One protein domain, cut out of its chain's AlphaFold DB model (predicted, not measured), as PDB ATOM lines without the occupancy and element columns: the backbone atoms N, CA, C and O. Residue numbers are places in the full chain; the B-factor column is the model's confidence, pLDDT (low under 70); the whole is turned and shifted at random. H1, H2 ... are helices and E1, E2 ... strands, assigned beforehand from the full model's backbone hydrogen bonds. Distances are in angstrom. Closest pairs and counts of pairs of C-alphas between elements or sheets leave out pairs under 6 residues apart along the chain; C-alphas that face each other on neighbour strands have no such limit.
ATOM      1  N   LEU A   3      13.324 -40.135  39.701       90.69
ATOM      2  CA  LEU A   3      12.697 -41.459  39.674       90.69
ATOM      3  C   LEU A   3      13.292 -42.267  40.831       90.69
ATOM      4  O   LEU A   3      14.516 -42.406  40.897       90.69
ATOM      5  N   SER A   4      12.449 -42.756  41.738       90.50
ATOM      6  CA  SER A   4      12.858 -43.450  42.968       90.50
ATOM      7  C   SER A   4      12.080 -44.760  43.182       90.50
ATOM      8  O   SER A   4      11.192 -45.113  42.402       90.50
ATOM      9  N   GLY A   5      12.461 -45.532  44.206       87.38
ATOM     10  CA  GLY A   5      11.918 -46.864  44.504       87.38
ATOM     11  C   GLY A   5      12.190 -47.287  45.952       87.38
ATOM     12  O   GLY A   5      12.322 -46.430  46.816       87.38
ATOM     13  N   ASP A   6      12.281 -48.597  46.217       83.62
ATOM     14  CA  ASP A   6      12.539 -49.222  47.542       83.62
ATOM     15  C   ASP A   6      11.388 -49.133  48.570       83.62
ATOM     16  O   ASP A   6      11.188 -50.050  49.359       83.62
ATOM     17  N   CYS A   7      10.527 -48.115  48.505       81.06
ATOM     18  CA  CYS A   7       9.436 -47.923  49.476       81.06
ATOM     19  C   CYS A   7       8.266 -48.926  49.378       81.06
ATOM     20  O   CYS A   7       7.341 -48.850  50.182       81.06
ATOM     21  N   HIS A   8       8.257 -49.826  48.385       87.00
ATOM     22  CA  HIS A   8       7.149 -50.759  48.103       87.00
ATOM     23  C   HIS A   8       5.767 -50.082  47.963       87.00
ATOM     24  O   HIS A   8       4.730 -50.675  48.243       87.00
ATOM     25  N   ILE A   9       5.741 -48.835  47.508       90.00
ATOM     26  CA  ILE A   9       4.540 -48.092  47.124       90.00
ATOM     27  C   ILE A   9       4.841 -47.312  45.848       90.00
ATOM     28  O   ILE A   9       6.012 -47.071  45.534       90.00
ATOM     29  N   SER A  10       3.792 -46.881  45.154       93.06
ATOM     30  CA  SER A  10       3.918 -45.954  44.037       93.06
ATOM     31  C   SER A  10       3.112 -44.685  44.260       93.06
ATOM     32  O   SER A  10       1.966 -44.722  44.709       93.06
ATOM     33  N   GLU A  11       3.714 -43.550  43.932       94.25
ATOM     34  CA  GLU A  11       3.090 -42.235  44.024       94.25
ATOM     35  C   GLU A  11       3.847 -41.206  43.184       94.25
ATOM     36  O   GLU A  11       4.992 -41.415  42.778       94.25
ATOM     37  N   LEU A  12       3.208 -40.064  42.960       94.94
ATOM     38  CA  LEU A  12       3.858 -38.878  42.429       94.94
ATOM     39  C   LEU A  12       3.886 -37.806  43.521       94.94
ATOM     40  O   LEU A  12       2.863 -37.529  44.143       94.94
ATOM     41  N   SER A  13       5.038 -37.180  43.721       93.94
ATOM     42  CA  SER A  13       5.252 -36.102  44.689       93.94
ATOM     43  C   SER A  13       5.727 -34.841  43.987       93.94
ATOM     44  O   SER A  13       6.452 -34.911  42.996       93.94
ATOM     45  N   ARG A  14       5.348 -33.673  44.511       92.81
ATOM     46  CA  ARG A  14       5.814 -32.364  44.047       92.81
ATOM     47  C   ARG A  14       6.353 -31.546  45.217       92.81
ATOM     48  O   ARG A  14       5.625 -31.188  46.142       92.81
ATOM     49  N   HIS A  15       7.630 -31.199  45.131       90.50
ATOM     50  CA  HIS A  15       8.321 -30.352  46.093       90.50
ATOM     51  C   HIS A  15       8.594 -28.988  45.466       90.50
ATOM     52  O   HIS A  15       9.436 -28.870  44.580       90.50
ATOM     53  N   ASP A  16       7.903 -27.951  45.929       85.00
ATOM     54  CA  ASP A  16       8.065 -26.599  45.377       85.00
ATOM     55  C   ASP A  16       9.297 -25.859  45.931       85.00
ATOM     56  O   ASP A  16       9.823 -24.961  45.281       85.00
ATOM     57  N   GLU A  17       9.795 -26.260  47.102       81.06
ATOM     58  CA  GLU A  17      10.860 -25.541  47.824       81.06
ATOM     59  C   GLU A  17      12.225 -26.250  47.784       81.06
ATOM     60  O   GLU A  17      13.236 -25.671  48.172       81.06
ATOM     61  N   ALA A  18      12.287 -27.501  47.317       76.00
ATOM     62  CA  ALA A  18      13.472 -28.348  47.480       76.00
ATOM     63  C   ALA A  18      14.659 -27.971  46.573       76.00
ATOM     64  O   ALA A  18      15.799 -28.284  46.907       76.00
ATOM     65  N   ALA A  19      14.406 -27.336  45.422       69.75
ATOM     66  CA  ALA A  19      15.428 -27.107  44.393       69.75
ATOM     67  C   ALA A  19      15.356 -25.723  43.713       69.75
ATOM     68  O   ALA A  19      16.011 -25.503  42.698       69.75
ATOM     69  N   GLY A  20      14.561 -24.784  44.245       71.31
ATOM     70  CA  GLY A  20      14.296 -23.487  43.594       71.31
ATOM     71  C   GLY A  20      13.328 -23.570  42.403       71.31
ATOM     72  O   GLY A  20      13.080 -22.573  41.728       71.31
ATOM     73  N   ASN A  21      12.773 -24.755  42.148       74.50
ATOM     74  CA  ASN A  21      11.758 -25.045  41.146       74.50
ATOM     75  C   ASN A  21      10.935 -26.276  41.559       74.50
ATOM     76  O   ASN A  21      11.412 -27.053  42.392       74.50
ATOM     77  N   PRO A  22       9.745 -26.497  40.960       82.44
ATOM     78  CA  PRO A  22       8.948 -27.686  41.239       82.44
ATOM     79  C   PRO A  22       9.727 -28.969  40.920       82.44
ATOM     80  O   PRO A  22       9.954 -29.321  39.758       82.44
ATOM     81  N   LEU A  23      10.135 -29.687  41.963       88.25
ATOM     82  CA  LEU A  23      10.756 -30.998  41.860       88.25
ATOM     83  C   LEU A  23       9.668 -32.064  41.941       88.25
ATOM     84  O   LEU A  23       9.131 -32.343  43.010       88.25
ATOM     85  N   TYR A  24       9.370 -32.667  40.795       91.56
ATOM     86  CA  TYR A  24       8.559 -33.876  40.741       91.56
ATOM     87  C   TYR A  24       9.414 -35.105  41.050       91.56
ATOM     88  O   TYR A  24      10.464 -35.295  40.429       91.56
ATOM     89  N   GLU A  25       8.947 -35.937  41.971       92.44
ATOM     90  CA  GLU A  25       9.483 -37.265  42.259       92.44
ATOM     91  C   GLU A  25       8.416 -38.301  41.917       92.44
ATOM     92  O   GLU A  25       7.297 -38.233  42.421       92.44
ATOM     93  N   PHE A  26       8.763 -39.247  41.050       94.81
ATOM     94  CA  PHE A  26       7.936 -40.409  40.772       94.81
ATOM     95  C   PHE A  26       8.524 -41.608  41.514       94.81
ATOM     96  O   PHE A  26       9.565 -42.133  41.116       94.81
ATOM     97  N   THR A  27       7.868 -42.016  42.597       92.81
ATOM     98  CA  THR A  27       8.221 -43.229  43.336       92.81
ATOM     99  C   THR A  27       7.512 -44.386  42.654       92.81
ATOM    100  O   THR A  27       6.283 -44.418  42.623       92.81
ATOM    101  N   SER A  28       8.269 -45.317  42.076       79.31
ATOM    102  CA  SER A  28       7.721 -46.488  41.388       79.31
ATOM    103  C   SER A  28       8.148 -47.765  42.112       79.31
ATOM    104  O   SER A  28       9.276 -48.235  41.949       79.31
ATOM    105  N   GLY A  29       7.259 -48.324  42.931       76.19
ATOM    106  CA  GLY A  29       7.522 -49.486  43.773       76.19
ATOM    107  C   GLY A  29       6.260 -50.314  44.018       76.19
ATOM    108  O   GLY A  29       5.184 -49.790  44.289       76.19
ATOM    109  N   GLY A  30       6.388 -51.637  43.919       76.75
ATOM    110  CA  GLY A  30       5.248 -52.543  44.089       76.75
ATOM    111  C   GLY A  30       5.326 -53.857  43.319       76.75
ATOM    112  O   GLY A  30       4.388 -54.635  43.384       76.75
ATOM    113  N   LEU A  31       6.398 -54.125  42.563       80.00
ATOM    114  CA  LEU A  31       6.403 -55.223  41.587       80.00
ATOM    115  C   LEU A  31       6.144 -56.612  42.199       80.00
ATOM    116  O   LEU A  31       5.503 -57.448  41.572       80.00
ATOM    117  N   THR A  32       6.643 -56.867  43.411       79.69
ATOM    118  CA  THR A  32       6.494 -58.165  44.096       79.69
ATOM    119  C   THR A  32       5.758 -58.070  45.429       79.69
ATOM    120  O   THR A  32       5.134 -59.040  45.847       79.69
ATOM    121  N   HIS A  33       5.826 -56.918  46.096       82.62
ATOM    122  CA  HIS A  33       5.241 -56.663  47.411       82.62
ATOM    123  C   HIS A  33       4.833 -55.194  47.501       82.62
ATOM    124  O   HIS A  33       5.437 -54.355  46.830       82.62
ATOM    125  N   HIS A  34       3.853 -54.884  48.352       84.31
ATOM    126  CA  HIS A  34       3.469 -53.511  48.667       84.31
ATOM    127  C   HIS A  34       3.514 -53.248  50.177       84.31
ATOM    128  O   HIS A  34       3.246 -54.150  50.974       84.31
ATOM    129  N   ALA A  35       3.854 -52.020  50.565       80.94
ATOM    130  CA  ALA A  35       3.819 -51.567  51.951       80.94
ATOM    131  C   ALA A  35       2.384 -51.186  52.369       80.94
ATOM    132  O   ALA A  35       1.567 -50.813  51.518       80.94
ATOM    133  N   PRO A  36       2.049 -51.250  53.668       80.69
ATOM    134  CA  PRO A  36       0.746 -50.827  54.156       80.69
ATOM    135  C   PRO A  36       0.574 -49.301  54.075       80.69
ATOM    136  O   PRO A  36       1.487 -48.519  54.333       80.69
ATOM    137  N   VAL A  37      -0.654 -48.866  53.783       79.12
ATOM    138  CA  VAL A  37      -1.011 -47.452  53.544       79.12
ATOM    139  C   VAL A  37      -0.620 -46.513  54.694       79.12
ATOM    140  O   VAL A  37      -0.264 -45.361  54.453       79.12
ATOM    141  N   HIS A  38      -0.666 -46.981  55.945       75.81
ATOM    142  CA  HIS A  38      -0.390 -46.147  57.121       75.81
ATOM    143  C   HIS A  38       1.089 -45.744  57.273       75.81
ATOM    144  O   HIS A  38       1.386 -44.848  58.058       75.81
ATOM    145  N   GLU A  39       2.012 -46.372  56.538       70.75
ATOM    146  CA  GLU A  39       3.445 -46.024  56.533       70.75
ATOM    147  C   GLU A  39       3.789 -44.972  55.470       70.75
ATOM    148  O   GLU A  39       4.878 -44.406  55.482       70.75
ATOM    149  N   ALA A  40       2.846 -44.653  54.579       78.25
ATOM    150  CA  ALA A  40       3.052 -43.778  53.432       78.25
ATOM    151  C   ALA A  40       2.392 -42.404  53.633       78.25
ATOM    152  O   ALA A  40       1.639 -41.923  52.786       78.25
ATOM    153  N   ALA A  41       2.620 -41.742  54.768       85.31
ATOM    154  CA  ALA A  41       2.175 -40.360  54.936       85.31
ATOM    155  C   ALA A  41       3.056 -39.414  54.100       85.31
ATOM    156  O   ALA A  41       4.256 -39.312  54.339       85.31
ATOM    157  N   ASN A  42       2.463 -38.689  53.145       90.19
ATOM    158  CA  ASN A  42       3.187 -37.726  52.316       90.19
ATOM    159  C   ASN A  42       2.324 -36.493  51.998       90.19
ATOM    160  O   ASN A  42       1.299 -36.587  51.325       90.19
ATOM    161  N   ARG A  43       2.766 -35.319  52.466       91.38
ATOM    162  CA  ARG A  43       2.101 -34.019  52.238       91.38
ATOM    163  C   ARG A  43       2.348 -33.423  50.846       91.38
ATOM    164  O   ARG A  43       1.681 -32.467  50.476       91.38
ATOM    165  N   HIS A  44       3.327 -33.950  50.114       93.19
ATOM    166  CA  HIS A  44       3.739 -33.487  48.788       93.19
ATOM    167  C   HIS A  44       3.078 -34.282  47.656       93.19
ATOM    168  O   HIS A  44       3.354 -34.024  46.486       93.19
ATOM    169  N   ARG A  45       2.215 -35.249  47.991       93.75
ATOM    170  CA  ARG A  45       1.593 -36.151  47.026       93.75
ATOM    171  C   ARG A  45       0.693 -35.406  46.042       93.75
ATOM    172  O   ARG A  45      -0.164 -34.610  46.425       93.75
ATOM    173  N   VAL A  46       0.847 -35.752  44.773       92.38
ATOM    174  CA  VAL A  46      -0.002 -35.345  43.662       92.38
ATOM    175  C   VAL A  46      -0.711 -36.592  43.142       92.38
ATOM    176  O   VAL A  46      -0.105 -37.452  42.512       92.38
ATOM    177  N   GLY A  47      -2.013 -36.689  43.407       89.81
ATOM    178  CA  GLY A  47      -2.819 -37.841  43.005       89.81
ATOM    179  C   GLY A  47      -2.870 -38.961  44.056       89.81
ATOM    180  O   GLY A  47      -2.666 -38.702  45.246       89.81
ATOM    181  N   PRO A  48      -3.230 -40.190  43.648       91.31
ATOM    182  CA  PRO A  48      -3.452 -41.296  44.572       91.31
ATOM    183  C   PRO A  48      -2.140 -41.893  45.097       91.31
ATOM    184  O   PRO A  48      -1.120 -41.904  44.414       91.31
ATOM    185  N   LEU A  49      -2.197 -42.444  46.311       92.38
ATOM    186  CA  LEU A  49      -1.215 -43.416  46.786       92.38
ATOM    187  C   LEU A  49      -1.572 -44.784  46.205       92.38
ATOM    188  O   LEU A  49      -2.713 -45.224  46.350       92.38
ATOM    189  N   VAL A  50      -0.597 -45.479  45.630       93.12
ATOM    190  CA  VAL A  50      -0.763 -46.851  45.151       93.12
ATOM    191  C   VAL A  50       0.007 -47.806  46.064       93.12
ATOM    192  O   VAL A  50       1.230 -47.907  46.005       93.12
ATOM    193  N   ALA A  51      -0.736 -48.528  46.900       91.94
ATOM    194  CA  ALA A  51      -0.246 -49.605  47.762       91.94
ATOM    195  C   ALA A  51      -0.798 -50.954  47.267       91.94
ATOM    196  O   ALA A  51      -1.593 -51.607  47.935       91.94
ATOM    197  N   ALA A  52      -0.434 -51.323  46.041       91.06
ATOM    198  CA  ALA A  52      -0.849 -52.555  45.372       91.06
ATOM    199  C   ALA A  52       0.302 -53.089  44.510       91.06
ATOM    200  O   ALA A  52       1.287 -52.380  44.306       91.06
ATOM    201  N   LEU A  53       0.185 -54.311  43.982       93.25
ATOM    202  CA  LEU A  53       1.160 -54.798  43.007       93.25
ATOM    203  C   LEU A  53       1.099 -53.946  41.742       93.25
ATOM    204  O   LEU A  53       0.033 -53.795  41.150       93.25
ATOM    205  N   ASN A  54       2.227 -53.350  41.363       93.06
ATOM    206  CA  ASN A  54       2.257 -52.379  40.279       93.06
ATOM    207  C   ASN A  54       3.658 -52.190  39.675       93.06
ATOM    208  O   ASN A  54       4.664 -52.629  40.238       93.06
ATOM    209  N   TYR A  55       3.713 -51.481  38.549       92.56
ATOM    210  CA  TYR A  55       4.932 -50.928  37.970       92.56
ATOM    211  C   TYR A  55       4.699 -49.496  37.471       92.56
ATOM    212  O   TYR A  55       3.585 -49.115  37.104       92.56
ATOM    213  N   GLY A  56       5.765 -48.693  37.458       93.00
ATOM    214  CA  GLY A  56       5.744 -47.349  36.888       93.00
ATOM    215  C   GLY A  56       6.033 -47.360  35.386       93.00
ATOM    216  O   GLY A  56       6.911 -48.088  34.926       93.00
ATOM    217  N   LEU A  57       5.332 -46.522  34.627       94.12
ATOM    218  CA  LEU A  57       5.561 -46.279  33.206       94.12
ATOM    219  C   LEU A  57       5.678 -44.774  32.963       94.12
ATOM    220  O   LEU A  57       4.805 -44.002  33.349       94.12
ATOM    221  N   VAL A  58       6.751 -44.364  32.290       95.00
ATOM    222  CA  VAL A  58       6.930 -42.985  31.831       95.00
ATOM    223  C   VAL A  58       6.930 -42.981  30.312       95.00
ATOM    224  O   VAL A  58       7.807 -43.576  29.689       95.00
ATOM    225  N   THR A  59       5.954 -42.298  29.718       97.06
ATOM    226  CA  THR A  59       5.885 -42.086  28.268       97.06
ATOM    227  C   THR A  59       6.249 -40.643  27.960       97.06
ATOM    228  O   THR A  59       5.693 -39.729  28.565       97.06
ATOM    229  N   ILE A  60       7.169 -40.432  27.019       96.56
ATOM    230  CA  ILE A  60       7.541 -39.094  26.550       96.56
ATOM    231  C   ILE A  60       7.064 -38.946  25.110       96.56
ATOM    232  O   ILE A  60       7.511 -39.683  24.231       96.56
ATOM    233  N   ASP A  61       6.172 -37.985  24.879       97.38
ATOM    234  CA  ASP A  61       5.760 -37.593  23.536       97.38
ATOM    235  C   ASP A  61       6.646 -36.442  23.053       97.38
ATOM    236  O   ASP A  61       6.415 -35.273  23.365       97.38
ATOM    237  N   TRP A  62       7.691 -36.803  22.308       96.69
ATOM    238  CA  TRP A  62       8.625 -35.859  21.693       96.69
ATOM    239  C   TRP A  62       8.045 -35.119  20.481       96.69
ATOM    240  O   TRP A  62       8.644 -34.141  20.042       96.69
ATOM    241  N   ALA A  63       6.933 -35.602  19.917       97.62
ATOM    242  CA  ALA A  63       6.274 -34.986  18.769       97.62
ATOM    243  C   ALA A  63       5.233 -33.934  19.189       97.62
ATOM    244  O   ALA A  63       4.868 -33.086  18.374       97.62
ATOM    245  N   ALA A  64       4.769 -33.973  20.441       96.94
ATOM    246  CA  ALA A  64       3.897 -32.956  21.012       96.94
ATOM    247  C   ALA A  64       4.597 -31.591  21.150       96.94
ATOM    248  O   ALA A  64       5.786 -31.507  21.467       96.94
ATOM    249  N   ASP A  65       3.826 -30.514  20.972       94.62
ATOM    250  CA  ASP A  65       4.245 -29.138  21.250       94.62
ATOM    251  C   ASP A  65       3.237 -28.467  22.209       94.62
ATOM    252  O   ASP A  65       2.107 -28.175  21.803       94.62
ATOM    253  N   PRO A  66       3.592 -28.260  23.494       94.19
ATOM    254  CA  PRO A  66       4.882 -28.590  24.107       94.19
ATOM    255  C   PRO A  66       5.070 -30.103  24.324       94.19
ATOM    256  O   PRO A  66       4.097 -30.826  24.523       94.19
ATOM    257  N   VAL A  67       6.328 -30.568  24.368       97.00
ATOM    258  CA  VAL A  67       6.688 -31.966  24.699       97.00
ATOM    259  C   VAL A  67       6.039 -32.372  26.022       97.00
ATOM    260  O   VAL A  67       6.173 -31.651  27.015       97.00
ATOM    261  N   THR A  68       5.392 -33.537  26.069       97.25
ATOM    262  CA  THR A  68       4.704 -34.026  27.278       97.25
ATOM    263  C   THR A  68       5.330 -35.290  27.847       97.25
ATOM    264  O   THR A  68       5.806 -36.151  27.107       97.25
ATOM    265  N   LEU A  69       5.280 -35.421  29.171       96.06
ATOM    266  CA  LEU A  69       5.616 -36.624  29.917       96.06
ATOM    267  C   LEU A  69       4.353 -37.123  30.613       96.06
ATOM    268  O   LEU A  69       3.728 -36.371  31.364       96.06
ATOM    269  N   ARG A  70       4.003 -38.386  30.393       96.56
ATOM    270  CA  ARG A  70       2.918 -39.076  31.087       96.56
ATOM    271  C   ARG A  70       3.500 -40.096  32.055       96.56
ATOM    272  O   ARG A  70       4.266 -40.965  31.642       96.56
ATOM    273  N   PHE A  71       3.123 -39.971  33.318       95.31
ATOM    274  CA  PHE A  71       3.475 -40.851  34.422       95.31
ATOM    275  C   PHE A  71       2.283 -41.732  34.728       95.31
ATOM    276  O   PHE A  71       1.203 -41.233  35.043       95.31
ATOM    277  N   GLU A  72       2.490 -43.034  34.654       96.25
ATOM    278  CA  GLU A  72       1.456 -44.001  34.955       96.25
ATOM    279  C   GLU A  72       1.953 -45.002  35.979       96.25
ATOM    280  O   GLU A  72       3.096 -45.454  35.927       96.25
ATOM    281  N   VAL A  73       1.063 -45.388  36.884       95.94
ATOM    282  CA  VAL A  73       1.232 -46.595  37.686       95.94
ATOM    283  C   VAL A  73       0.241 -47.612  37.159       95.94
ATOM    284  O   VAL A  73      -0.959 -47.338  37.096       95.94
ATOM    285  N   ARG A  74       0.749 -48.770  36.751       95.62
ATOM    286  CA  ARG A  74      -0.033 -49.859  36.169       95.62
ATOM    287  C   ARG A  74      -0.059 -51.039  37.118       95.62
ATOM    288  O   ARG A  74       0.991 -51.416  37.634       95.62
ATOM    289  N   GLY A  75      -1.240 -51.597  37.352       93.94
ATOM    290  CA  GLY A  75      -1.388 -52.821  38.130       93.94
ATOM    291  C   GLY A  75      -1.110 -54.081  37.314       93.94
ATOM    292  O   GLY A  75      -0.639 -54.024  36.171       93.94
ATOM    293  N   THR A  76      -1.371 -55.240  37.917       92.69
ATOM    294  CA  THR A  76      -1.080 -56.550  37.312       92.69
ATOM    295  C   THR A  76      -1.946 -56.863  36.096       92.69
ATOM    296  O   THR A  76      -1.498 -57.599  35.220       92.69
ATOM    297  N   ASP A  77      -3.135 -56.263  36.008       94.25
ATOM    298  CA  ASP A  77      -4.073 -56.436  34.897       94.25
ATOM    299  C   ASP A  77      -3.968 -55.285  33.878       94.25
ATOM    300  O   ASP A  77      -4.842 -55.096  33.028       94.25
ATOM    301  N   ASN A  78      -2.868 -54.522  33.935       93.06
ATOM    302  CA  ASN A  78      -2.592 -53.339  33.114       93.06
ATOM    303  C   ASN A  78      -3.581 -52.172  33.329       93.06
ATOM    304  O   ASN A  78      -3.617 -51.204  32.558       93.06
ATOM    305  N   GLU A  79      -4.369 -52.230  34.398       95.56
ATOM    306  CA  GLU A  79      -5.243 -51.155  34.834       95.56
ATOM    307  C   GLU A  79      -4.427 -49.936  35.281       95.56
ATOM    308  O   GLU A  79      -3.355 -50.057  35.877       95.56
ATOM    309  N   THR A  80      -4.922 -48.737  34.972       96.62
ATOM    310  CA  THR A  80      -4.284 -47.490  35.404       96.62
ATOM    311  C   THR A  80      -4.657 -47.186  36.851       96.62
ATOM    312  O   THR A  80      -5.813 -46.886  37.143       96.62
ATOM    313  N   LEU A  81      -3.673 -47.220  37.748       95.38
ATOM    314  CA  LEU A  81      -3.823 -46.908  39.173       95.38
ATOM    315  C   LEU A  81      -3.444 -45.453  39.495       95.38
ATOM    316  O   LEU A  81      -3.956 -44.866  40.445       95.38
ATOM    317  N   LEU A  82      -2.571 -44.862  38.680       96.00
ATOM    318  CA  LEU A  82      -2.217 -43.442  38.690       96.00
ATOM    319  C   LEU A  82      -1.983 -43.006  37.248       96.00
ATOM    320  O   LEU A  82      -1.361 -43.748  36.489       96.00
ATOM    321  N   ASP A  83      -2.456 -41.814  36.893       96.88
ATOM    322  CA  ASP A  83      -2.176 -41.159  35.615       96.88
ATOM    323  C   ASP A  83      -1.943 -39.672  35.859       96.88
ATOM    324  O   ASP A  83      -2.784 -38.981  36.443       96.88
ATOM    325  N   HIS A  84      -0.791 -39.180  35.432       95.81
ATOM    326  CA  HIS A  84      -0.479 -37.770  35.507       95.81
ATOM    327  C   HIS A  84       0.330 -37.340  34.293       95.81
ATOM    328  O   HIS A  84       1.343 -37.950  33.967       95.81
ATOM    329  N   THR A  85      -0.088 -36.263  33.636       95.75
ATOM    330  CA  THR A  85       0.622 -35.712  32.478       95.75
ATOM    331  C   THR A  85       1.143 -34.322  32.798       95.75
ATOM    332  O   THR A  85       0.412 -33.475  33.310       95.75
ATOM    333  N   LEU A  86       2.409 -34.084  32.465       93.81
ATOM    334  CA  LEU A  86       3.078 -32.796  32.594       93.81
ATOM    335  C   LEU A  86       3.687 -32.387  31.255       93.81
ATOM    336  O   LEU A  86       4.162 -33.223  30.490       93.81
ATOM    337  N   SER A  87       3.756 -31.084  31.004       94.25
ATOM    338  CA  SER A  87       4.667 -30.558  29.986       94.25
ATOM    339  C   SER A  87       6.115 -30.696  30.470       94.25
ATOM    340  O   SER A  87       6.404 -30.431  31.639       94.25
ATOM    341  N   LEU A  88       7.055 -31.007  29.574       91.50
ATOM    342  CA  LEU A  88       8.496 -30.981  29.855       91.50
ATOM    343  C   LEU A  88       8.944 -29.610  30.378       91.50
ATOM    344  O   LEU A  88       9.843 -29.522  31.214       91.50
ATOM    345  N   SER A  89       8.292 -28.531  29.936       90.12
ATOM    346  CA  SER A  89       8.575 -27.185  30.442       90.12
ATOM    347  C   SER A  89       8.235 -27.011  31.925       90.12
ATOM    348  O   SER A  89       8.887 -26.207  32.585       90.12
ATOM    349  N   ALA A  90       7.301 -27.793  32.479       86.62
ATOM    350  CA  ALA A  90       6.946 -27.750  33.899       86.62
ATOM    351  C   ALA A  90       8.052 -28.308  34.816       86.62
ATOM    352  O   ALA A  90       8.007 -28.096  36.025       86.62
ATOM    353  N   LEU A  91       9.045 -29.006  34.250       82.25
ATOM    354  CA  LEU A  91      10.214 -29.520  34.971       82.25
ATOM    355  C   LEU A  91      11.388 -28.535  34.994       82.25
ATOM    356  O   LEU A  91      12.386 -28.789  35.673       82.25
ATOM    357  N   ARG A  92      11.311 -27.445  34.223       78.56
ATOM    358  CA  ARG A  92      12.380 -26.448  34.162       78.56
ATOM    359  C   ARG A  92      12.390 -25.583  35.423       78.56
ATOM    360  O   ARG A  92      11.344 -25.405  36.051       78.56
TER     361      ARG A  92
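AT A GLANCE: This is residues 3 to 92 of the 97 residues of an uncharacterized protein of Salinibacter ruber (UniProt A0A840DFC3). A small sandwich: the hairpin E1 E2 is partly face to face with a sheet of three longer strands, E3 E4 E5, at 35 degrees to its own. The long stretch 28 to 53, without named elements, joins the sheets; short H1 follows E5. The printed part has 90 residues, under half in named elements, mostly strand; it is compact, radius of gyration of the C-alphas 13.4 A, spanning 37 by 31 by 18 A.

HOW THE PARTS SIT: E1, residues 11 to 15, and E2, residues 23 to 27, form an antiparallel hairpin; N 13 and O 25, 2.8 A apart, are within hydrogen-bond range. E3, residues 54 to 61, E4, 68 to 75, and E5, 80 to 87, make a meander, each strand the antiparallel neighbour of the one before; N 57 and O 72, and N 71 and O 84, are 2.8 A apart. The closest C-alphas of E1 and E5, Glu 11 and Leu 82, are 7.6 A apart. H1, residues 88 to 91, only grazes this sheet and is too short for an O i to N i+4 pair.

IN THESE COORDINATES: C-alpha 11 begins E1 at (3.090, -42.235, 44.024). E3 is 22.6 A long from first to last C-alpha. C-alpha 91 ends H1 at (10.214, -29.520, 34.971).

THE WHOLE: The printed part has no cut. The link E2 to E3 is long, 26 residues. Residue 19 is under pLDDT 70.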